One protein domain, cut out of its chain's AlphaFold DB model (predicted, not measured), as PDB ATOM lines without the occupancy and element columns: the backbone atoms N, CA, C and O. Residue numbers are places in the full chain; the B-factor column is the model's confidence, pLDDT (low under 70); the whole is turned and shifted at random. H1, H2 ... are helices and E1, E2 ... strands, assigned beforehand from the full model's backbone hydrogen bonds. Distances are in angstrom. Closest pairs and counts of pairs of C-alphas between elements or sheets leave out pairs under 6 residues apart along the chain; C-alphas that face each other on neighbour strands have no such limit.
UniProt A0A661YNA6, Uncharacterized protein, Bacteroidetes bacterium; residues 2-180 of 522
ATOM      1  N   ARG A   2     -23.400  15.777  23.893       57.28
ATOM      2  CA  ARG A   2     -22.312  16.459  24.638       57.28
ATOM      3  C   ARG A   2     -21.056  15.605  24.895       57.28
ATOM      4  O   ARG A   2     -19.956  16.136  24.845       57.28
ATOM      5  N   ILE A   3     -21.202  14.292  25.090       68.44
ATOM      6  CA  ILE A   3     -20.073  13.369  25.335       68.44
ATOM      7  C   ILE A   3     -19.241  13.141  24.061       68.44
ATOM      8  O   ILE A   3     -18.018  13.126  24.114       68.44
ATOM      9  N   THR A   4     -19.888  13.048  22.899       67.25
ATOM     10  CA  THR A   4     -19.226  12.833  21.602       67.25
ATOM     11  C   THR A   4     -18.368  14.027  21.190       67.25
ATOM     12  O   THR A   4     -17.268  13.845  20.684       67.25
ATOM     13  N   VAL A   5     -18.832  15.250  21.472       75.44
ATOM     14  CA  VAL A   5     -18.053  16.481  21.257       75.44
ATOM     15  C   VAL A   5     -16.858  16.542  22.210       75.44
ATOM     16  O   VAL A   5     -15.770  16.917  21.791       75.44
ATOM     17  N   PHE A   6     -17.021  16.110  23.464       74.19
ATOM     18  CA  PHE A   6     -15.922  16.072  24.433       74.19
ATOM     19  C   PHE A   6     -14.833  15.069  24.038       74.19
ATOM     20  O   PHE A   6     -13.653  15.396  24.104       74.19
ATOM     21  N   ILE A   7     -15.225  13.882  23.563       76.19
ATOM     22  CA  ILE A   7     -14.296  12.874  23.039       76.19
ATOM     23  C   ILE A   7     -13.604  13.398  21.781       76.19
ATOM     24  O   ILE A   7     -12.395  13.258  21.678       76.19
ATOM     25  N   LEU A   8     -14.322  14.054  20.863       74.38
ATOM     26  CA  LEU A   8     -13.735  14.618  19.644       74.38
ATOM     27  C   LEU A   8     -12.717  15.727  19.954       74.38
ATOM     28  O   LEU A   8     -11.652  15.757  19.351       74.38
ATOM     29  N   VAL A   9     -13.009  16.607  20.917       74.75
ATOM     30  CA  VAL A   9     -12.092  17.669  21.364       74.75
ATOM     31  C   VAL A   9     -10.883  17.083  22.094       74.75
ATOM     32  O   VAL A   9      -9.766  17.533  21.852       74.75
ATOM     33  N   LEU A  10     -11.061  16.051  22.924       71.31
ATOM     34  CA  LEU A  10      -9.951  15.301  23.526       71.31
ATOM     35  C   LEU A  10      -9.102  14.598  22.465       71.31
ATOM     36  O   LEU A  10      -7.882  14.648  22.544       71.31
ATOM     37  N   PHE A  11      -9.720  14.004  21.443       71.31
ATOM     38  CA  PHE A  11      -9.013  13.322  20.359       71.31
ATOM     39  C   PHE A  11      -8.270  14.309  19.456       71.31
ATOM     40  O   PHE A  11      -7.139  14.044  19.070       71.31
ATOM     41  N   LEU A  12      -8.866  15.470  19.159       59.94
ATOM     42  CA  LEU A  12      -8.240  16.550  18.392       59.94
ATOM     43  C   LEU A  12      -7.110  17.222  19.173       59.94
ATOM     44  O   LEU A  12      -6.074  17.518  18.588       59.94
ATOM     45  N   SER A  13      -7.259  17.417  20.484       55.75
ATOM     46  CA  SER A  13      -6.181  17.954  21.325       55.75
ATOM     47  C   SER A  13      -5.059  16.936  21.557       55.75
ATOM     48  O   SER A  13      -3.890  17.323  21.576       55.75
ATOM     49  N   PHE A  14      -5.358  15.634  21.638       55.12
ATOM     50  CA  PHE A  14      -4.331  14.585  21.609       55.12
ATOM     51  C   PHE A  14      -3.638  14.506  20.244       55.12
ATOM     52  O   PHE A  14      -2.414  14.443  20.186       55.12
ATOM     53  N   ALA A  15      -4.392  14.565  19.144       53.28
ATOM     54  CA  ALA A  15      -3.844  14.552  17.791       53.28
ATOM     55  C   ALA A  15      -2.973  15.785  17.511       53.28
ATOM     56  O   ALA A  15      -1.919  15.643  16.902       53.28
ATOM     57  N   GLN A  16      -3.345  16.972  18.002       51.84
ATOM     58  CA  GLN A  16      -2.517  18.179  17.896       51.84
ATOM     59  C   GLN A  16      -1.222  18.074  18.710       51.84
ATOM     60  O   GLN A  16      -0.168  18.415  18.184       51.84
ATOM     61  N   ASN A  17      -1.265  17.517  19.926       50.59
ATOM     62  CA  ASN A  17      -0.055  17.280  20.726       50.59
ATOM     63  C   ASN A  17       0.881  16.225  20.103       50.59
ATOM     64  O   ASN A  17       2.098  16.320  20.237       50.59
ATOM     65  N   VAL A  18       0.337  15.221  19.402       51.12
ATOM     66  CA  VAL A  18       1.137  14.210  18.682       51.12
ATOM     67  C   VAL A  18       1.676  14.755  17.349       51.12
ATOM     68  O   VAL A  18       2.778  14.394  16.944       51.12
ATOM     69  N   LEU A  19       0.959  15.675  16.689       49.25
ATOM     70  CA  LEU A  19       1.366  16.314  15.426       49.25
ATOM     71  C   LEU A  19       2.385  17.452  15.584       49.25
ATOM     72  O   LEU A  19       2.891  17.961  14.585       49.25
ATOM     73  N   ALA A  20       2.716  17.855  16.809       56.28
ATOM     74  CA  ALA A  20       3.624  18.970  17.043       56.28
ATOM     75  C   ALA A  20       5.116  18.594  17.117       56.28
ATOM     76  O   ALA A  20       5.974  19.463  17.304       56.28
ATOM     77  N   GLN A  21       5.444  17.309  16.938       62.81
ATOM     78  CA  GLN A  21       6.818  16.844  16.753       62.81
ATOM     79  C   GLN A  21       7.105  16.633  15.269       62.81
ATOM     80  O   GLN A  21       6.726  15.623  14.682       62.81
ATOM     81  N   GLN A  22       7.802  17.588  14.657       76.69
ATOM     82  CA  GLN A  22       8.233  17.460  13.269       76.69
ATOM     83  C   GLN A  22       9.611  16.797  13.235       76.69
ATOM     84  O   GLN A  22      10.561  17.297  13.840       76.69
ATOM     85  N   TRP A  23       9.724  15.669  12.540       75.56
ATOM     86  CA  TRP A  23      11.010  15.025  12.287       75.56
ATOM     87  C   TRP A  23      11.885  15.935  11.416       75.56
ATOM     88  O   TRP A  23      11.418  16.453  10.400       75.56
ATOM     89  N   VAL A  24      13.124  16.179  11.848       80.88
ATOM     90  CA  VAL A  24      14.045  17.131  11.202       80.88
ATOM     91  C   VAL A  24      15.170  16.396  10.493       80.88
ATOM     92  O   VAL A  24      15.477  16.720   9.351       80.88
ATOM     93  N   GLU A  25      15.794  15.437  11.178       86.06
ATOM     94  CA  GLU A  25      17.018  14.795  10.703       86.06
ATOM     95  C   GLU A  25      17.260  13.453  11.403       86.06
ATOM     96  O   GLU A  25      16.905  13.272  12.573       86.06
ATOM     97  N   ASN A  26      17.906  12.524  10.700       87.19
ATOM     98  CA  ASN A  26      18.591  11.374  11.275       87.19
ATOM     99  C   ASN A  26      20.031  11.324  10.764       87.19
ATOM    100  O   ASN A  26      20.318  11.700   9.633       87.19
ATOM    101  N   GLY A  27      20.932  10.811  11.591       82.69
ATOM    102  CA  GLY A  27      22.313  10.625  11.180       82.69
ATOM    103  C   GLY A  27      22.983   9.474  11.908       82.69
ATOM    104  O   GLY A  27      22.605   9.089  13.018       82.69
ATOM    105  N   PHE A  28      23.986   8.918  11.245       86.06
ATOM    106  CA  PHE A  28      24.926   7.975  11.827       86.06
ATOM    107  C   PHE A  28      26.063   8.766  12.478       86.06
ATOM    108  O   PHE A  28      26.550   9.723  11.878       86.06
ATOM    109  N   LEU A  29      26.442   8.408  13.706       82.94
ATOM    110  CA  LEU A  29      27.543   9.070  14.407       82.94
ATOM    111  C   LEU A  29      28.851   8.368  14.087       82.94
ATOM    112  O   LEU A  29      29.705   8.921  13.406       82.94
ATOM    113  N   GLU A  30      28.981   7.143  14.581       83.44
ATOM    114  CA  GLU A  30      30.189   6.341  14.477       83.44
ATOM    115  C   GLU A  30      29.897   4.889  14.872       83.44
ATOM    116  O   GLU A  30      28.938   4.605  15.603       83.44
ATOM    117  N   THR A  31      30.749   3.982  14.389       85.88
ATOM    118  CA  THR A  31      30.905   2.651  14.976       85.88
ATOM    119  C   THR A  31      32.028   2.727  16.003       85.88
ATOM    120  O   THR A  31      33.160   3.060  15.657       85.88
ATOM    121  N   ILE A  32      31.720   2.419  17.257       85.56
ATOM    122  CA  ILE A  32      32.695   2.324  18.344       85.56
ATOM    123  C   ILE A  32      33.152   0.870  18.399       85.56
ATOM    124  O   ILE A  32      32.317   0.005  18.640       85.56
ATOM    125  N   SER A  33      34.440   0.601  18.186       85.88
ATOM    126  CA  SER A  33      35.004  -0.755  18.259       85.88
ATOM    127  C   SER A  33      35.824  -0.922  19.534       85.88
ATOM    128  O   SER A  33      36.592  -0.031  19.900       85.88
ATOM    129  N   VAL A  34      35.634  -2.048  20.212       84.31
ATOM    130  CA  VAL A  34      36.356  -2.453  21.416       84.31
ATOM    131  C   VAL A  34      37.064  -3.762  21.121       84.31
ATOM    132  O   VAL A  34      36.415  -4.799  20.964       84.31
ATOM    133  N   ASP A  35      38.390  -3.695  21.103       85.69
ATOM    134  CA  ASP A  35      39.253  -4.850  20.901       85.69
ATOM    135  C   ASP A  35      39.786  -5.319  22.255       85.69
ATOM    136  O   ASP A  35      40.434  -4.571  22.996       85.69
ATOM    137  N   LEU A  36      39.483  -6.569  22.608       84.25
ATOM    138  CA  LEU A  36      40.030  -7.185  23.811       84.25
ATOM    139  C   LEU A  36      41.377  -7.824  23.488       84.25
ATOM    140  O   LEU A  36      41.450  -8.922  22.939       84.25
ATOM    141  N   GLU A  37      42.444  -7.135  23.881       83.50
ATOM    142  CA  GLU A  37      43.815  -7.572  23.644       83.50
ATOM    143  C   GLU A  37      44.525  -7.988  24.935       83.50
ATOM    144  O   GLU A  37      44.403  -7.364  25.998       83.50
ATOM    145  N   PHE A  38      45.333  -9.041  24.820       83.81
ATOM    146  CA  PHE A  38      46.227  -9.457  25.888       83.81
ATOM    147  C   PHE A  38      47.412  -8.491  25.992       83.81
ATOM    148  O   PHE A  38      48.199  -8.365  25.055       83.81
ATOM    149  N   LYS A  39      47.598  -7.869  27.162       80.56
ATOM    150  CA  LYS A  39      48.743  -6.977  27.428       80.56
ATOM    151  C   LYS A  39      49.767  -7.630  28.343       80.56
ATOM    152  O   LYS A  39      49.411  -8.287  29.322       80.56
ATOM    153  N   LYS A  40      51.057  -7.453  28.058       73.94
ATOM    154  CA  LYS A  40      52.136  -8.013  28.889       73.94
ATOM    155  C   LYS A  40      52.360  -7.133  30.122       73.94
ATOM    156  O   LYS A  40      52.202  -5.922  30.075       73.94
ATOM    157  N   SER A  41      52.765  -7.745  31.236       62.28
ATOM    158  CA  SER A  41      52.952  -7.053  32.525       62.28
ATOM    159  C   SER A  41      54.090  -6.027  32.542       62.28
ATOM    160  O   SER A  41      54.276  -5.357  33.549       62.28
ATOM    161  N   THR A  42      54.876  -5.930  31.469       56.88
ATOM    162  CA  THR A  42      55.935  -4.928  31.300       56.88
ATOM    163  C   THR A  42      55.395  -3.540  30.951       56.88
ATOM    164  O   THR A  42      56.163  -2.584  30.974       56.88
ATOM    165  N   ASP A  43      54.100  -3.408  30.645       58.00
ATOM    166  CA  ASP A  43      53.470  -2.112  30.405       58.00
ATOM    167  C   ASP A  43      53.223  -1.380  31.734       58.00
ATOM    168  O   ASP A  43      52.534  -1.880  32.625       58.00
ATOM    169  N   SER A  44      53.758  -0.165  31.862       45.50
ATOM    170  CA  SER A  44      53.775   0.651  33.089       45.50
ATOM    171  C   SER A  44      52.397   1.070  33.634       45.50
ATOM    172  O   SER A  44      52.321   1.611  34.734       45.50
ATOM    173  N   ASN A  45      51.305   0.767  32.922       54.84
ATOM    174  CA  ASN A  45      49.917   1.062  33.302       54.84
ATOM    175  C   ASN A  45      49.082  -0.218  33.498       54.84
ATOM    176  O   ASN A  45      47.950  -0.325  33.023       54.84
ATOM    177  N   PHE A  46      49.643  -1.225  34.168       61.84
ATOM    178  CA  PHE A  46      48.976  -2.508  34.387       61.84
ATOM    179  C   PHE A  46      47.910  -2.418  35.499       61.84
ATOM    180  O   PHE A  46      48.182  -2.671  36.675       61.84
ATOM    181  N   THR A  47      46.688  -2.026  35.130       71.88
ATOM    182  CA  THR A  47      45.547  -1.892  36.052       71.88
ATOM    183  C   THR A  47      45.022  -3.255  36.530       71.88
ATOM    184  O   THR A  47      45.276  -4.295  35.918       71.88
ATOM    185  N   LEU A  48      44.269  -3.266  37.640       69.56
ATOM    186  CA  LEU A  48      43.554  -4.464  38.106       69.56
ATOM    187  C   LEU A  48      42.595  -4.993  37.025       69.56
ATOM    188  O   LEU A  48      42.546  -6.191  36.781       69.56
ATOM    189  N   GLU A  49      41.931  -4.095  36.299       73.50
ATOM    190  CA  GLU A  49      41.036  -4.446  35.191       73.50
ATOM    191  C   GLU A  49      41.771  -5.183  34.062       73.50
ATOM    192  O   GLU A  49      41.278  -6.188  33.556       73.50
ATOM    193  N   GLN A  50      42.991  -4.756  33.709       78.31
ATOM    194  CA  GLN A  50      43.792  -5.452  32.698       78.31
ATOM    195  C   GLN A  50      44.241  -6.845  33.173       78.31
ATOM    196  O   GLN A  50      44.383  -7.754  32.350       78.31
ATOM    197  N   LYS A  51      44.454  -7.048  34.483       77.31
ATOM    198  CA  LYS A  51      44.725  -8.385  35.049       77.31
ATOM    199  C   LYS A  51      43.533  -9.313  34.860       77.31
ATOM    200  O   LYS A  51      43.738 -10.452  34.437       77.31
ATOM    201  N   ASP A  52      42.330  -8.816  35.124       76.62
ATOM    202  CA  ASP A  52      41.096  -9.582  34.969       76.62
ATOM    203  C   ASP A  52      40.872  -9.943  33.496       76.62
ATOM    204  O   ASP A  52      40.746 -11.123  33.174       76.62
ATOM    205  N   ILE A  53      40.976  -8.972  32.579       80.56
ATOM    206  CA  ILE A  53      40.885  -9.211  31.126       80.56
ATOM    207  C   ILE A  53      41.911 -10.259  30.680       80.56
ATOM    208  O   ILE A  53      41.574 -11.225  29.997       80.56
ATOM    209  N   ASN A  54      43.168 -10.130  31.106       84.50
ATOM    210  CA  ASN A  54      44.207 -11.097  30.766       84.50
ATOM    211  C   ASN A  54      43.921 -12.501  31.321       84.50
ATOM    212  O   ASN A  54      44.274 -13.492  30.679       84.50
ATOM    213  N   SER A  55      43.321 -12.602  32.509       82.12
ATOM    214  CA  SER A  55      42.876 -13.872  33.087       82.12
ATOM    215  C   SER A  55      41.782 -14.505  32.222       82.12
ATOM    216  O   SER A  55      41.900 -15.669  31.836       82.12
ATOM    217  N   MET A  56      40.779 -13.714  31.822       85.31
ATOM    218  CA  MET A  56      39.695 -14.153  30.939       85.31
ATOM    219  C   MET A  56      40.225 -14.641  29.590       85.31
ATOM    220  O   MET A  56      39.928 -15.762  29.175       85.31
ATOM    221  N   LEU A  57      41.078 -13.844  28.940       87.25
ATOM    222  CA  LEU A  57      41.696 -14.196  27.663       87.25
ATOM    223  C   LEU A  57      42.526 -15.476  27.779       87.25
ATOM    224  O   LEU A  57      42.440 -16.340  26.917       87.25
ATOM    225  N   ARG A  58      43.281 -15.679  28.864       85.31
ATOM    226  CA  ARG A  58      44.016 -16.941  29.064       85.31
ATOM    227  C   ARG A  58      43.088 -18.149  29.173       85.31
ATOM    228  O   ARG A  58      43.402 -19.186  28.596       85.31
ATOM    229  N   SER A  59      41.959 -18.023  29.868       84.44
ATOM    230  CA  SER A  59      40.960 -19.096  29.972       84.44
ATOM    231  C   SER A  59      40.330 -19.432  28.615       84.44
ATOM    232  O   SER A  59      40.140 -20.606  28.288       84.44
ATOM    233  N   ILE A  60      40.084 -18.418  27.780       85.69
ATOM    234  CA  ILE A  60      39.619 -18.599  26.398       85.69
ATOM    235  C   ILE A  60      40.695 -19.270  25.548       85.69
ATOM    236  O   ILE A  60      40.437 -20.305  24.939       85.69
ATOM    237  N   ALA A  61      41.917 -18.744  25.561       86.31
ATOM    238  CA  ALA A  61      43.047 -19.269  24.798       86.31
ATOM    239  C   ALA A  61      43.293 -20.746  25.111       86.31
ATOM    240  O   ALA A  61      43.467 -21.564  24.210       86.31
ATOM    241  N   TYR A  62      43.233 -21.083  26.400       82.81
ATOM    242  CA  TYR A  62      43.347 -22.448  26.880       82.81
ATOM    243  C   TYR A  62      42.257 -23.353  26.292       82.81
ATOM    244  O   TYR A  62      42.563 -24.423  25.769       82.81
ATOM    245  N   THR A  63      40.996 -22.916  26.342       81.88
ATOM    246  CA  THR A  63      39.848 -23.691  25.838       81.88
ATOM    247  C   THR A  63      39.944 -23.935  24.330       81.88
ATOM    248  O   THR A  63      39.619 -25.020  23.856       81.88
ATOM    249  N   HIS A  64      40.463 -22.957  23.585       80.25
ATOM    250  CA  HIS A  64      40.733 -23.059  22.145       80.25
ATOM    251  C   HIS A  64      42.067 -23.739  21.804       80.25
ATOM    252  O   HIS A  64      42.395 -23.873  20.627       80.25
ATOM    253  N   GLN A  65      42.849 -24.152  22.808       83.75
ATOM    254  CA  GLN A  65      44.184 -24.743  22.652       83.75
ATOM    255  C   GLN A  65      45.129 -23.909  21.772       83.75
ATOM    256  O   GLN A  65      45.906 -24.448  20.983       83.75
ATOM    257  N   LYS A  66      45.082 -22.580  21.909       86.12
ATOM    258  CA  LYS A  66      45.897 -21.660  21.107       86.12
ATOM    259  C   LYS A  66      46.625 -20.619  21.962       86.12
ATOM    260  O   LYS A  66      46.241 -20.399  23.110       86.12
ATOM    261  N   PRO A  67      47.688 -19.976  21.442       85.38
ATOM    262  CA  PRO A  67      48.374 -18.895  22.151       85.38
ATOM    263  C   PRO A  67      47.422 -17.737  22.469       85.38
ATOM    264  O   PRO A  67      46.608 -17.359  21.625       85.38
ATOM    265  N   VAL A  68      47.541 -17.142  23.660       86.75
ATOM    266  CA  VAL A  68      46.667 -16.033  24.088       86.75
ATOM    267  C   VAL A  68      46.828 -14.803  23.194       86.75
ATOM    268  O   VAL A  68      45.864 -14.097  22.939       86.75
ATOM    269  N   GLU A  69      48.022 -14.608  22.641       84.44
ATOM    270  CA  GLU A  69      48.358 -13.535  21.705       84.44
ATOM    271  C   GLU A  69      47.672 -13.687  20.339       84.44
ATOM    272  O   GLU A  69      47.662 -12.747  19.555       84.44
ATOM    273  N   SER A  70      47.122 -14.868  20.040       85.00
ATOM    274  CA  SER A  70      46.377 -15.143  18.803       85.00
ATOM    275  C   SER A  70      44.860 -15.052  18.977       85.00
ATOM    276  O   SER A  70      44.115 -15.346  18.038       85.00
ATOM    277  N   LEU A  71      44.388 -14.710  20.180       87.19
ATOM    278  CA  LEU A  71      42.978 -14.425  20.392       87.19
ATOM    279  C   LEU A  71      42.613 -13.097  19.762       87.19
ATOM    280  O   LEU A  71      43.347 -12.118  19.874       87.19
ATOM    281  N   HIS A  72      41.439 -13.074  19.153       85.56
ATOM    282  CA  HIS A  72      40.895 -11.874  18.565       85.56
ATOM    283  C   HIS A  72      39.421 -11.792  18.928       85.56
ATOM    284  O   HIS A  72      38.638 -12.666  18.557       85.56
ATOM    285  N   ILE A  73      39.054 -10.770  19.696       88.50
ATOM    286  CA  ILE A  73      37.685 -10.539  20.146       88.50
ATOM    287  C   ILE A  73      37.374  -9.070  19.900       88.50
ATOM    288  O   ILE A  73      37.950  -8.202  20.554       88.50
ATOM    289  N   ILE A  74      36.461  -8.829  18.960       88.12
ATOM    290  CA  ILE A  74      35.985  -7.491  18.610       88.12
ATOM    291  C   ILE A  74      34.545  -7.359  19.056       88.12
ATOM    292  O   ILE A  74      33.704  -8.228  18.795       88.12
ATOM    293  N   TRP A  75      34.238  -6.230  19.673       87.56
ATOM    294  CA  TRP A  75      32.874  -5.849  19.961       87.56
ATOM    295  C   TRP A  75      32.591  -4.423  19.522       87.56
ATOM    296  O   TRP A  75      33.305  -3.491  19.872       87.56
ATOM    297  N   GLU A  76      31.530  -4.258  18.740       89.19
ATOM    298  CA  GLU A  76      31.189  -2.983  18.126       89.19
ATOM    299  C   GLU A  76      29.876  -2.423  18.672       89.19
ATOM    300  O   GLU A  76      28.938  -3.162  18.985       89.19
ATOM    301  N   PHE A  77      29.764  -1.100  18.687       88.00
ATOM    302  CA  PHE A  77      28.527  -0.378  18.935       88.00
ATOM    303  C   PHE A  77      28.247   0.587  17.804       88.00
ATOM    304  O   PHE A  77      29.129   1.307  17.353       88.00
ATOM    305  N   ILE A  78      26.986   0.670  17.412       89.56
ATOM    306  CA  ILE A  78      26.512   1.670  16.470       89.56
ATOM    307  C   ILE A  78      25.859   2.800  17.252       89.56
ATOM    308  O   ILE A  78      24.841   2.595  17.925       89.56
ATOM    309  N   ALA A  79      26.427   3.998  17.127       90.50
ATOM    310  CA  ALA A  79      25.832   5.225  17.623       90.50
ATOM    311  C   ALA A  79      25.106   5.954  16.483       90.50
ATOM    312  O   ALA A  79      25.644   6.186  15.400       90.50
ATOM    313  N   SER A  80      23.860   6.341  16.726       92.00
ATOM    314  CA  SER A  80      23.045   7.107  15.779       92.00
ATOM    315  C   SER A  80      22.217   8.154  16.506       92.00
ATOM    316  O   SER A  80      22.063   8.097  17.728       92.00
ATOM    317  N   TYR A  81      21.682   9.122  15.769       91.56
ATOM    318  CA  TYR A  81      20.822  10.148  16.340       91.56
ATOM    319  C   TYR A  81      19.614  10.472  15.466       91.56
ATOM    320  O   TYR A  81      19.607  10.270  14.251       91.56
ATOM    321  N   GLN A  82      18.586  11.008  16.115       91.25
ATOM    322  CA  GLN A  82      17.397  11.570  15.487       91.25
ATOM    323  C   GLN A  82      17.089  12.924  16.118       91.25
ATOM    324  O   GLN A  82      17.155  13.068  17.339       91.25
ATOM    325  N   VAL A  83      16.738  13.915  15.305       88.81
ATOM    326  CA  VAL A  83      16.384  15.261  15.760       88.81
ATOM    327  C   VAL A  83      14.934  15.556  15.425       88.81
ATOM    328  O   VAL A  83      14.481  15.398  14.292       88.81
ATOM    329  N   TYR A  84      14.215  16.026  16.435       88.50
ATOM    330  CA  TYR A  84      12.812  16.391  16.364       88.50
ATOM    331  C   TYR A  84      12.662  17.860  16.721       88.50
ATOM    332  O   TYR A  84      13.153  18.302  17.761       88.50
ATOM    333  N   ARG A  85      11.938  18.618  15.910       87.19
ATOM    334  CA  ARG A  85      11.475  19.954  16.274       87.19
ATOM    335  C   ARG A  85      10.256  19.817  17.175       87.19
ATOM    336  O   ARG A  85       9.402  18.972  16.933       87.19
ATOM    337  N   GLN A  86      10.205  20.626  18.218       85.12
ATOM    338  CA  GLN A  86       9.191  20.603  19.265       85.12
ATOM    339  C   GLN A  86       8.365  21.893  19.215       85.12
ATOM    340  O   GLN A  86       8.754  22.884  18.581       85.12
ATOM    341  N   GLU A  87       7.242  21.904  19.933       70.38
ATOM    342  CA  GLU A  87       6.441  23.112  20.123       70.38
ATOM    343  C   GLU A  87       7.302  24.265  20.661       70.38
ATOM    344  O   GLU A  87       8.180  24.071  21.506       70.38
ATOM    345  N   LYS A  88       7.045  25.482  20.164       75.38
ATOM    346  CA  LYS A  88       7.786  26.724  20.482       75.38
ATOM    347  C   LYS A  88       9.186  26.843  19.858       75.38
ATOM    348  O   LYS A  88       9.939  27.734  20.230       75.38
ATOM    349  N   GLY A  89       9.526  25.995  18.882       76.56
ATOM    350  CA  GLY A  89      10.767  26.122  18.106       76.56
ATOM    351  C   GLY A  89      12.010  25.535  18.775       76.56
ATOM    352  O   GLY A  89      13.098  25.667  18.225       76.56
ATOM    353  N   ASN A  90      11.845  24.859  19.915       84.62
ATOM    354  CA  ASN A  90      12.895  24.050  20.523       84.62
ATOM    355  C   ASN A  90      13.098  22.750  19.739       84.62
ATOM    356  O   ASN A  90      12.259  22.343  18.936       84.62
ATOM    357  N   PHE A  91      14.196  22.063  20.015       87.06
ATOM    358  CA  PHE A  91      14.537  20.792  19.402       87.06
ATOM    359  C   PHE A  91      14.854  19.754  20.476       87.06
ATOM    360  O   PHE A  91      15.374  20.060  21.553       87.06
ATOM    361  N   LYS A  92      14.522  18.505  20.168       88.56
ATOM    362  CA  LYS A  92      14.856  17.327  20.953       88.56
ATOM    363  C   LYS A  92      15.678  16.396  20.083       88.56
ATOM    364  O   LYS A  92      15.167  15.880  19.092       88.56
ATOM    365  N   SER A  93      16.917  16.150  20.472       89.25
ATOM    366  CA  SER A  93      17.727  15.096  19.874       89.25
ATOM    367  C   SER A  93      17.663  13.841  20.724       89.25
ATOM    368  O   SER A  93      17.630  13.899  21.952       89.25
ATOM    369  N   GLN A  94      17.621  12.704  20.054       89.69
ATOM    370  CA  GLN A  94      17.631  11.381  20.641       89.69
ATOM    371  C   GLN A  94      18.850  10.651  20.111       89.69
ATOM    372  O   GLN A  94      18.980  10.502  18.900       89.69
ATOM    373  N   ILE A  95      19.732  10.227  21.007       89.50
ATOM    374  CA  ILE A  95      20.898   9.419  20.658       89.50
ATOM    375  C   ILE A  95      20.584   7.977  21.013       89.50
ATOM    376  O   ILE A  95      20.048   7.704  22.090       89.50
ATOM    377  N   PHE A  96      20.927   7.078  20.102       89.44
ATOM    378  CA  PHE A  96      20.758   5.644  20.240       89.44
ATOM    379  C   PHE A  96      22.127   4.989  20.149       89.44
ATOM    380  O   PHE A  96      22.821   5.163  19.148       89.44
ATOM    381  N   ILE A  97      22.495   4.231  21.177       89.19
ATOM    382  CA  ILE A  97      23.688   3.381  21.168       89.19
ATOM    383  C   ILE A  97      23.212   1.935  21.199       89.19
ATOM    384  O   ILE A  97      22.495   1.538  22.120       89.19
ATOM    385  N   LYS A  98      23.582   1.168  20.171       88.56
ATOM    386  CA  LYS A  98      23.188  -0.231  20.005       88.56
ATOM    387  C   LYS A  98      24.432  -1.115  19.846       88.56
ATOM    388  O   LYS A  98      25.188  -0.886  18.906       88.56
ATOM    389  N   PRO A  99      24.625  -2.145  20.682       87.38
ATOM    390  CA  PRO A  99      25.712  -3.094  20.545       87.38
ATOM    391  C   PRO A  99      25.418  -4.029  19.373       87.38
ATOM    392  O   PRO A  99      24.274  -4.453  19.148       87.38
ATOM    393  N   MET A 100      26.462  -4.347  18.626       87.88
ATOM    394  CA  MET A 100      26.467  -5.374  17.597       87.88
ATOM    395  C   MET A 100      26.749  -6.745  18.207       87.88
ATOM    396  O   MET A 100      27.088  -6.879  19.385       87.88
ATOM    397  N   THR A 101      26.561  -7.782  17.390       86.56
ATOM    398  CA  THR A 101      26.969  -9.132  17.784       86.56
ATOM    399  C   THR A 101      28.495  -9.158  17.838       86.56
ATOM    400  O   THR A 101      29.118  -8.805  16.835       86.56
ATOM    401  N   PRO A 102      29.097  -9.529  18.976       87.94
ATOM    402  CA  PRO A 102      30.543  -9.600  19.091       87.94
ATOM    403  C   PRO A 102      31.109 -10.669  18.148       87.94
ATOM    404  O   PRO A 102      30.424 -11.635  17.801       87.94
ATOM    405  N   GLN A 103      32.348 -10.473  17.709       87.81
ATOM    406  CA  GLN A 103      33.021 -11.304  16.714       87.81
ATOM    407  C   GLN A 103      34.323 -11.886  17.268       87.81
ATOM    408  O   GLN A 103      34.962 -11.300  18.141       87.81
ATOM    409  N   GLY A 104      34.731 -13.030  16.715       88.56
ATOM    410  CA  GLY A 104      35.979 -13.701  17.070       88.56
ATOM    411  C   GLY A 104      35.818 -14.777  18.145       88.56
ATOM    412  O   GLY A 104      34.823 -15.504  18.158       88.56
ATOM    413  N   ASP A 105      36.804 -14.909  19.030       88.75
ATOM    414  CA  ASP A 105      36.931 -16.021  19.989       88.75
ATOM    415  C   ASP A 105      36.080 -15.840  21.254       88.75
ATOM    416  O   ASP A 105      36.557 -15.886  22.386       88.75
ATOM    417  N   ILE A 106      34.785 -15.625  21.057       85.94
ATOM    418  CA  ILE A 106      33.823 -15.289  22.118       85.94
ATOM    419  C   ILE A 106      33.114 -16.506  22.713       85.94
ATOM    420  O   ILE A 106      32.217 -16.362  23.535       85.94
ATOM    421  N   ASN A 107      33.451 -17.712  22.264       86.06
ATOM    422  CA  ASN A 107      32.846 -18.937  22.773       86.06
ATOM    423  C   ASN A 107      33.854 -19.696  23.633       86.06
ATOM    424  O   ASN A 107      35.011 -19.851  23.251       86.06
ATOM    425  N   LEU A 108      33.405 -20.195  24.780       85.38
ATOM    426  CA  LEU A 108      34.101 -21.213  25.559       85.38
ATOM    427  C   LEU A 108      33.409 -22.540  25.293       85.38
ATOM    428  O   LEU A 108      32.281 -22.755  25.742       85.38
ATOM    429  N   TYR A 109      34.079 -23.403  24.533       85.06
ATOM    430  CA  TYR A 109      33.436 -24.540  23.884       85.06
ATOM    431  C   TYR A 109      32.251 -24.038  23.027       85.06
ATOM    432  O   TYR A 109      32.452 -23.220  22.132       85.06
ATOM    433  N   GLU A 110      31.020 -24.446  23.320       86.94
ATOM    434  CA  GLU A 110      29.787 -24.039  22.639       86.94
ATOM    435  C   GLU A 110      29.002 -22.979  23.437       86.94
ATOM    436  O   GLU A 110      27.902 -22.586  23.045       86.94
ATOM    437  N   PHE A 111      29.549 -22.495  24.561       87.31
ATOM    438  CA  PHE A 111      28.929 -21.454  25.377       87.31
ATOM    439  C   PHE A 111      29.429 -20.068  24.981       87.31
ATOM    440  O   PHE A 111      30.622 -19.783  25.049       87.31
ATOM    441  N   ASN A 112      28.502 -19.171  24.651       86.06
ATOM    442  CA  ASN A 112      28.818 -17.768  24.395       86.06
ATOM    443  C   ASN A 112      29.222 -17.057  25.701       86.06
ATOM    444  O   ASN A 112      28.452 -17.047  26.666       86.06
ATOM    445  N   SER A 113      30.426 -16.475  25.725       85.00
ATOM    446  CA  SER A 113      31.018 -15.793  26.881       85.00
ATOM    447  C   SER A 113      30.801 -14.279  26.894       85.00
ATOM    448  O   SER A 113      31.190 -13.633  27.866       85.00
ATOM    449  N   ALA A 114      30.162 -13.707  25.866       83.75
ATOM    450  CA  ALA A 114      30.039 -12.263  25.658       83.75
ATOM    451  C   ALA A 114      29.505 -11.511  26.885       83.75
ATOM    452  O   ALA A 114      30.059 -10.483  27.252       83.75
ATOM    453  N   GLU A 115      28.484 -12.061  27.551       78.31
ATOM    454  CA  GLU A 115      27.867 -11.477  28.756       78.31
ATOM    455  C   GLU A 115      28.870 -11.291  29.917       78.31
ATOM    456  O   GLU A 115      28.651 -10.455  30.792       78.31
ATOM    457  N   TYR A 116      29.964 -12.060  29.930       80.06
ATOM    458  CA  TYR A 116      30.946 -12.100  31.017       80.06
ATOM    459  C   TYR A 116      32.265 -11.404  30.693       80.06
ATOM    460  O   TYR A 116      32.934 -10.951  31.617       80.06
ATOM    461  N   ILE A 117      32.665 -11.371  29.419       79.69
ATOM    462  CA  ILE A 117      33.997 -10.885  29.023       79.69
ATOM    463  C   ILE A 117      33.975  -9.502  28.392       79.69
ATOM    464  O   ILE A 117      34.991  -8.812  28.409       79.69
ATOM    465  N   LEU A 118      32.848  -9.106  27.797       80.88
ATOM    466  CA  LEU A 118      32.759  -7.808  27.156       80.88
ATOM    467  C   LEU A 118      32.517  -6.753  28.231       80.88
ATOM    468  O   LEU A 118      31.689  -6.970  29.123       80.88
ATOM    469  N   PRO A 119      33.245  -5.629  28.189       78.12
ATOM    470  CA  PRO A 119      33.033  -4.570  29.154       78.12
ATOM    471  C   PRO A 119      31.644  -3.939  28.972       78.12
ATOM    472  O   PRO A 119      30.940  -4.179  28.008       78.12
ATOM    473  N   GLU A 120      31.218  -3.096  29.893       82.50
ATOM    474  CA  GLU A 120      30.056  -2.234  29.756       82.50
ATOM    475  C   GLU A 120      30.511  -0.816  29.431       82.50
ATOM    476  O   GLU A 120      31.449  -0.294  30.037       82.50
ATOM    477  N   LEU A 121      29.822  -0.166  28.492       83.56
ATOM    478  CA  LEU A 121      30.020   1.255  28.232       83.56
ATOM    479  C   LEU A 121      29.588   2.064  29.466       83.56
ATOM    480  O   LEU A 121      28.400   2.117  29.764       83.56
ATOM    481  N   GLN A 122      30.532   2.703  30.158       85.06
ATOM    482  CA  GLN A 122      30.290   3.449  31.398       85.06
ATOM    483  C   GLN A 122      29.987   4.922  31.133       85.06
ATOM    484  O   GLN A 122      29.162   5.544  31.815       85.06
ATOM    485  N   SER A 123      30.734   5.513  30.207       87.94
ATOM    486  CA  SER A 123      30.823   6.957  30.060       87.94
ATOM    487  C   SER A 123      31.153   7.326  28.621       87.94
ATOM    488  O   SER A 123      31.858   6.600  27.925       87.94
ATOM    489  N   PHE A 124      30.574   8.429  28.155       90.62
ATOM    490  CA  PHE A 124      30.977   9.061  26.905       90.62
ATOM    491  C   PHE A 124      30.682  10.558  26.946       90.62
ATOM    492  O   PHE A 124      29.790  11.035  27.664       90.62
ATOM    493  N   ARG A 125      31.399  11.318  26.122       91.75
ATOM    494  CA  ARG A 125      31.155  12.740  25.905       91.75
ATOM    495  C   ARG A 125      30.498  12.967  24.555       91.75
ATOM    496  O   ARG A 125      30.997  12.541  23.523       91.75
ATOM    497  N   LEU A 126      29.399  13.710  24.563       91.12
ATOM    498  CA  LEU A 126      28.747  14.192  23.355       91.12
ATOM    499  C   LEU A 126      29.135  15.640  23.072       91.12
ATOM    500  O   LEU A 126      29.089  16.495  23.963       91.12
ATOM    501  N   ARG A 127      29.405  15.925  21.800       92.12
ATOM    502  CA  ARG A 127      29.638  17.265  21.267       92.12
ATOM    503  C   ARG A 127      28.737  17.541  20.069       92.12
ATOM    504  O   ARG A 127      28.518  16.656  19.249       92.12
ATOM    505  N   ILE A 128      28.233  18.767  19.966       90.62
ATOM    506  CA  ILE A 128      27.500  19.254  18.786       90.62
ATOM    507  C   ILE A 128      28.277  20.422  18.202       90.62
ATOM    508  O   ILE A 128      28.635  21.353  18.930       90.62
ATOM    509  N   PHE A 129      28.498  20.376  16.898       91.12
ATOM    510  CA  PHE A 129      29.241  21.369  16.142       91.12
ATOM    511  C   PHE A 129      28.367  21.979  15.051       91.12
ATOM    512  O   PHE A 129      27.418  21.353  14.571       91.12
ATOM    513  N   LYS A 130      28.701  23.203  14.643       91.12
ATOM    514  CA  LYS A 130      28.211  23.760  13.379       91.12
ATOM    515  C   LYS A 130      29.071  23.261  12.216       91.12
ATOM    516  O   LYS A 130      30.128  22.674  12.426       91.12
ATOM    517  N   GLU A 131      28.651  23.588  10.999       89.12
ATOM    518  CA  GLU A 131      29.370  23.268   9.759       89.12
ATOM    519  C   GLU A 131      30.815  23.811   9.742       89.12
ATOM    520  O   GLU A 131      31.719  23.156   9.235       89.12
ATOM    521  N   ASP A 132      31.066  24.954  10.391       91.31
ATOM    522  CA  ASP A 132      32.402  25.555  10.555       91.31
ATOM    523  C   ASP A 132      33.257  24.910  11.669       91.31
ATOM    524  O   ASP A 132      34.299  25.445  12.042       91.31
ATOM    525  N   SER A 133      32.822  23.772  12.225       89.69
ATOM    526  CA  SER A 133      33.447  23.073  13.361       89.69
ATOM    527  C   SER A 133      33.444  23.841  14.693       89.69
ATOM    528  O   SER A 133      34.101  23.420  15.648       89.69
ATOM    529  N   SER A 134      32.685  24.936  14.825       91.25
ATOM    530  CA  SER A 134      32.515  25.607  16.120       91.25
ATOM    531  C   SER A 134      31.646  24.774  17.071       91.25
ATOM    532  O   SER A 134      30.551  24.331  16.720       91.25
ATOM    533  N   LEU A 135      32.138  24.553  18.296       91.50
ATOM    534  CA  LEU A 135      31.432  23.799  19.335       91.50
ATOM    535  C   LEU A 135      30.233  24.602  19.857       91.50
ATOM    536  O   LEU A 135      30.386  25.728  20.325       91.50
ATOM    537  N   VAL A 136      29.046  23.999  19.820       89.69
ATOM    538  CA  VAL A 136      27.792  24.613  20.290       89.69
ATOM    539  C   VAL A 136      27.303  23.986  21.588       89.69
ATOM    540  O   VAL A 136      26.665  24.649  22.404       89.69
ATOM    541  N   TYR A 137      27.582  22.700  21.787       88.69
ATOM    542  CA  TYR A 137      27.085  21.955  22.934       88.69
ATOM    543  C   TYR A 137      28.057  20.865  23.356       88.69
ATOM    544  O   TYR A 137      28.681  20.221  22.512       88.69
ATOM    545  N   LEU A 138      28.132  20.635  24.664       90.94
ATOM    546  CA  LEU A 138      28.969  19.620  25.281       90.94
ATOM    547  C   LEU A 138      28.239  19.028  26.488       90.94
ATOM    548  O   LEU A 138      27.783  19.766  27.362       90.94
ATOM    549  N   LYS A 139      28.139  17.699  26.540       89.44
ATOM    550  CA  LYS A 139      27.557  16.979  27.676       89.44
ATOM    551  C   LYS A 139      28.292  15.675  27.931       89.44
ATOM    552  O   LYS A 139      28.598  14.940  26.999       89.44
ATOM    553  N   TYR A 140      28.507  15.391  29.208       90.00
ATOM    554  CA  TYR A 140      29.035  14.121  29.680       90.00
ATOM    555  C   TYR A 140      27.897  13.220  30.146       90.00
ATOM    556  O   TYR A 140      26.974  13.667  30.837       90.00
ATOM    557  N   TYR A 141      27.969  11.955  29.758       87.50
ATOM    558  CA  TYR A 141      27.109  10.893  30.252       87.50
ATOM    559  C   TYR A 141      27.963   9.934  31.089       87.50
ATOM    560  O   TYR A 141      29.049   9.560  30.664       87.50
ATOM    561  N   HIS A 142      27.479   9.557  32.277       84.75
ATOM    562  CA  HIS A 142      28.196   8.704  33.235       84.75
ATOM    563  C   HIS A 142      27.313   7.550  33.751       84.75
ATOM    564  O   HIS A 142      26.090   7.592  33.584       84.75
ATOM    565  N   GLN A 143      27.971   6.594  34.425       65.00
ATOM    566  CA  GLN A 143      27.627   5.245  34.937       65.00
ATOM    567  C   GLN A 143      26.178   4.908  35.361       65.00
ATOM    568  O   GLN A 143      25.854   3.737  35.500       65.00
ATOM    569  N   ASN A 144      25.283   5.882  35.519       63.41
ATOM    570  CA  ASN A 144      23.860   5.639  35.797       63.41
ATOM    571  C   ASN A 144      22.978   5.708  34.542       63.41
ATOM    572  O   ASN A 144      21.827   5.284  34.575       63.41
ATOM    573  N   ASN A 145      23.496   6.270  33.450       59.97
ATOM    574  CA  ASN A 145      22.719   6.520  32.239       59.97
ATOM    575  C   ASN A 145      23.084   5.569  31.096       59.97
ATOM    576  O   ASN A 145      22.291   5.414  30.172       59.97
ATOM    577  N   ILE A 146      24.264   4.945  31.138       66.75
ATOM    578  CA  ILE A 146      24.797   4.142  30.040       66.75
ATOM    579  C   ILE A 146      25.183   2.782  30.607       66.75
ATOM    580  O   ILE A 146      26.140   2.669  31.358       66.75
ATOM    581  N   SER A 147      24.396   1.763  30.297       68.12
ATOM    582  CA  SER A 147      24.844   0.377  30.354       68.12
ATOM    583  C   SER A 147      24.268  -0.287  29.117       68.12
ATOM    584  O   SER A 147      23.071  -0.185  28.834       68.12
ATOM    585  N   VAL A 148      25.159  -0.859  28.320       70.38
ATOM    586  CA  VAL A 148      24.853  -1.576  27.090       70.38
ATOM    587  C   VAL A 148      25.718  -2.825  27.139       70.38
ATOM    588  O   VAL A 148      26.854  -2.796  26.690       70.38
ATOM    589  N   SER A 149      25.216  -3.876  27.783       67.62
ATOM    590  CA  SER A 149      25.998  -5.076  28.114       67.62
ATOM    591  C   SER A 149      25.676  -6.274  27.219       67.62
ATOM    592  O   SER A 149      26.392  -7.270  27.233       67.62
ATOM    593  N   SER A 150      24.591  -6.210  26.439       67.69
ATOM    594  CA  SER A 150      24.081  -7.369  25.700       67.69
ATOM    595  C   SER A 150      23.533  -7.019  24.321       67.69
ATOM    596  O   SER A 150      23.015  -5.925  24.079       67.69
ATOM    597  N   VAL A 151      23.628  -7.981  23.399       69.94
ATOM    598  CA  VAL A 151      23.129  -7.852  22.025       69.94
ATOM    599  C   VAL A 151      21.646  -7.478  22.036       69.94
ATOM    600  O   VAL A 151      20.815  -8.170  22.616       69.94
ATOM    601  N   GLY A 152      21.309  -6.381  21.354       68.81
ATOM    602  CA  GLY A 152      19.930  -5.906  21.218       68.81
ATOM    603  C   GLY A 152      19.489  -4.869  22.252       68.81
ATOM    604  O   GLY A 152      18.449  -4.244  22.047       68.81
ATOM    605  N   GLN A 153      20.276  -4.610  23.300       77.69
ATOM    606  CA  GLN A 153      20.011  -3.506  24.221       77.69
ATOM    607  C   GLN A 153      20.227  -2.166  23.509       77.69
ATOM    608  O   GLN A 153      21.272  -1.939  22.917       77.69
ATOM    609  N   ILE A 154      19.252  -1.261  23.536       81.94
ATOM    610  CA  ILE A 154      19.401   0.075  22.940       81.94
ATOM    611  C   ILE A 154      19.391   1.088  24.074       81.94
ATOM    612  O   ILE A 154      18.372   1.250  24.744       81.94
ATOM    613  N   ALA A 155      20.510   1.781  24.283       83.81
ATOM    614  CA  ALA A 155      20.546   2.908  25.205       83.81
ATOM    615  C   ALA A 155      20.054   4.175  24.502       83.81
ATOM    616  O   ALA A 155      20.453   4.471  23.373       83.81
ATOM    617  N   HIS A 156      19.170   4.907  25.180       86.56
ATOM    618  CA  HIS A 156      18.495   6.085  24.648       86.56
ATOM    619  C   HIS A 156      18.806   7.324  25.475       86.56
ATOM    620  O   HIS A 156      18.586   7.342  26.685       86.56
ATOM    621  N   PHE A 157      19.256   8.387  24.808       86.81
ATOM    622  CA  PHE A 157      19.648   9.621  25.479       86.81
ATOM    623  C   PHE A 157      18.941  10.830  24.870       86.81
ATOM    624  O   PHE A 157      19.314  11.284  23.783       86.81
ATOM    625  N   PRO A 158      17.930  11.387  25.557       86.44
ATOM    626  CA  PRO A 158      17.278  12.604  25.112       86.44
ATOM    627  C   PRO A 158      18.094  13.846  25.488       86.44
ATOM    628  O   PRO A 158      18.649  13.957  26.588       86.44
ATOM    629  N   ILE A 159      18.111  14.818  24.579       88.00
ATOM    630  CA  ILE A 159      18.731  16.132  24.762       88.00
ATOM    631  C   ILE A 159      17.783  17.186  24.236       88.00
ATOM    632  O   ILE A 159      17.273  17.066  23.126       88.00
ATOM    633  N   TRP A 160      17.587  18.232  25.026       85.69
ATOM    634  CA  TRP A 160      16.817  19.400  24.632       85.69
ATOM    635  C   TRP A 160      17.765  20.547  24.315       85.69
ATOM    636  O   TRP A 160      18.673  20.834  25.095       85.69
ATOM    637  N   HIS A 161      17.551  21.203  23.182       84.06
ATOM    638  CA  HIS A 161      18.320  22.374  22.774       84.06
ATOM    639  C   HIS A 161      17.436  23.364  22.016       84.06
ATOM    640  O   HIS A 161      16.363  23.029  21.520       84.06
ATOM    641  N   GLN A 162      17.850  24.628  22.000       82.69
ATOM    642  CA  GLN A 162      17.024  25.719  21.472       82.69
ATOM    643  C   GLN A 162      17.125  25.869  19.952       82.69
ATOM    644  O   GLN A 162      16.305  26.558  19.352       82.69
ATOM    645  N   ARG A 163      18.161  25.302  19.323       82.62
ATOM    646  CA  ARG A 163      18.484  25.548  17.915       82.62
ATOM    647  C   ARG A 163      19.085  24.304  17.276       82.62
ATOM    648  O   ARG A 163      20.005  23.716  17.830       82.62
ATOM    649  N   TRP A 164      18.608  23.995  16.078       86.12
ATOM    650  CA  TRP A 164      19.211  23.056  15.142       86.12
ATOM    651  C   TRP A 164      19.155  23.684  13.756       86.12
ATOM    652  O   TRP A 164      18.127  24.257  13.385       86.12
ATOM    653  N   ALA A 165      20.243  23.602  13.000       84.19
ATOM    654  CA  ALA A 165      20.288  24.096  11.634       84.19
ATOM    655  C   ALA A 165      20.935  23.057  10.725       84.19
ATOM    656  O   ALA A 165      21.730  22.229  11.168       84.19
ATOM    657  N   LYS A 166      20.591  23.125   9.438       81.69
ATOM    658  CA  LYS A 166      21.210  22.295   8.407       81.69
ATOM    659  C   LYS A 166      22.734  22.492   8.434       81.69
ATOM    660  O   LYS A 166      23.186  23.630   8.536       81.69
ATOM    661  N   GLY A 167      23.494  21.397   8.368       83.31
ATOM    662  CA  GLY A 167      24.963  21.404   8.426       83.31
ATOM    663  C   GLY A 167      25.549  21.279   9.838       83.31
ATOM    664  O   GLY A 167      26.761  21.146   9.986       83.31
ATOM    665  N   TRP A 168      24.721  21.298  10.889       89.19
ATOM    666  CA  TRP A 168      25.176  20.941  12.235       89.19
ATOM    667  C   TRP A 168      25.359  19.430  12.340       89.19
ATOM    668  O   TRP A 168      24.619  18.669  11.724       89.19
ATOM    669  N   TYR A 169      26.323  18.990  13.143       88.06
ATOM    670  CA  TYR A 169      26.595  17.568  13.336       88.06
ATOM    671  C   TYR A 169      26.946  17.251  14.788       88.06
ATOM    672  O   TYR A 169      27.370  18.112  15.563       88.06
ATOM    673  N   MET A 170      26.744  15.991  15.166       91.12
ATOM    674  CA  MET A 170      27.084  15.475  16.489       91.12
ATOM    675  C   MET A 170      28.309  14.567  16.410       91.12
ATOM    676  O   MET A 170      28.553  13.935  15.385       91.12
ATOM    677  N   LYS A 171      29.063  14.481  17.505       90.38
ATOM    678  CA  LYS A 171      30.178  13.549  17.674       90.38
ATOM    679  C   LYS A 171      30.196  13.002  19.097       90.38
ATOM    680  O   LYS A 171      29.902  13.744  20.038       90.38
ATOM    681  N   ILE A 172      30.561  11.733  19.241       89.44
ATOM    682  CA  ILE A 172      30.868  11.108  20.527       89.44
ATOM    683  C   ILE A 172      32.395  10.950  20.637       89.44
ATOM    684  O   ILE A 172      33.086  10.769  19.640       89.44
ATOM    685  N   ASP A 173      32.951  11.166  21.827       88.94
ATOM    686  CA  ASP A 173      34.352  10.884  22.154       88.94
ATOM    687  C   ASP A 173      34.508  10.631  23.669       88.94
ATOM    688  O   ASP A 173      33.513  10.610  24.393       88.94
ATOM    689  N   GLN A 174      35.743  10.420  24.153       88.38
ATOM    690  CA  GLN A 174      36.044  10.103  25.565       88.38
ATOM    691  C   GLN A 174      35.174   8.969  26.110       88.38
ATOM    692  O   GLN A 174      34.391   9.146  27.040       88.38
ATOM    693  N   ILE A 175      35.278   7.830  25.440       87.12
ATOM    694  CA  ILE A 175      34.492   6.641  25.721       87.12
ATOM    695  C   ILE A 175      35.227   5.842  26.790       87.12
ATOM    696  O   ILE A 175      36.374   5.451  26.574       87.12
ATOM    697  N   ASP A 176      34.554   5.587  27.907       85.50
ATOM    698  CA  ASP A 176      35.083   4.776  28.998       85.50
ATOM    699  C   ASP A 176      34.274   3.491  29.151       85.50
ATOM    700  O   ASP A 176      33.038   3.488  29.094       85.50
ATOM    701  N   PHE A 177      34.994   2.406  29.409       81.44
ATOM    702  CA  PHE A 177      34.471   1.060  29.579       81.44
ATOM    703  C   PHE A 177      34.817   0.536  30.970       81.44
ATOM    704  O   PHE A 177      35.882   0.840  31.498       81.44
ATOM    705  N   VAL A 178      33.936  -0.278  31.547       79.94
ATOM    706  CA  VAL A 178      34.175  -0.984  32.819       79.94
ATOM    707  C   VAL A 178      33.860  -2.456  32.668       79.94
ATOM    708  O   VAL A 178      33.077  -2.824  31.808       79.94
ATOM    709  N   ASN A 179      34.403  -3.323  33.517       73.25
ATOM    710  CA  ASN A 179      34.040  -4.739  33.468       73.25
ATOM    711  C   ASN A 179      32.536  -4.952  33.715       73.25
ATOM    712  O   ASN A 179      31.945  -4.329  34.604       73.25
ATOM    713  N   SER A 180      31.948  -5.857  32.927       69.38
ATOM    714  CA  SER A 180      30.552  -6.277  33.052       69.38
ATOM    715  C   SER A 180      30.245  -6.738  34.476       69.38
ATOM    716  O   SER A 180      30.957  -7.568  35.054       69.38
TER     717      SER A 180
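AT A GLANCE: This is residues 2 to 180 of the 522 residues of an uncharacterized protein of Bacteroidetes bacterium (UniProt A0A661YNA6). Picture a loose sandwich of two twisted sheets, one of four strands and one of three, partly face to face with their strands crossed at 40 degrees. From one end the helix H1 sticks out as an arm with residues 2 to 16, while H2, the short H3 and long loops gather at the other end. The printed part has 179 residues, with three named helices and seven named strands in the order H1 E1 H2 E2 E3 H3 E4 E5 E6 E7, a mixed class of helices and strands. Both sheets are antiparallel, in the orders E1 - E2 - E3 - E6 and E5 - E4 - E7. The whole is loose, with a radius of gyration of the C-alphas of 22.2 A, and flat, spanning 76 by 45 by 23 A.

IN THESE COORDINATES: Find C-alpha 2 at (-22.312, 16.459, 24.638); from there H1 runs through residues 2 to 19, 25.4 A long. Next comes E1, residues 22 to 35, from C-alpha 22 at (8.233, 17.460, 13.269) over 39.0 A. H2 holds residues 48 to 63, 23.1 A, and E2 returns with residues 73 to 85, 40.4 A. Read on to E3, residues 91 to 99, 26.4 A; H3, residues 114 to 117, 5.4 A; and E4, residues 120 to 129, 27.3 A, which bends by 51 degrees at residue 123. E5 is residues 135 to 141, 17.4 A; E6 is residues 155 to 161, 19.7 A; E7 is residues 169 to 178, 28.0 A, ending at C-alpha 178, (34.175, -0.984, 32.819).

HOW THE PARTS SIT: In the larger sheet, look for N 27 and O 81 of E1 and E2, 3.0 A apart. E2 and E3 form a hairpin, with N 80 and O 96 at 2.9 A, and E3 and E6 bring N 93 and O 159 to 2.8 A. In the other sheet the hairpin E4 and E5 has N 126 and O 139 at 2.8 A, and E4 and E7 have N 127 and O 171 at 2.8 A. Between the sheets, the closest C-alphas of E1 and E7 are Leu 29 and Lys 171, 6.1 A. H2 and H3 are close but not clearly touching, Met 56 and Ile 117 having the closest C-alphas at 6.8 A. H1, H2 and H3 are on neither sheet. Every O i to N i+4 pair is within hydrogen-bond range in H1 and H2; H3 is too short for one.

THE WHOLE: The C-alphas farthest apart, Arg 2 and Thr 42, are 81.4 A apart. The printed part has no cut. The long links are E1 to H2, E3 to H3 and E5 to E6. Look for pLDDT under 70 in 30 residues, among them 12 to 21 and 41 to 46.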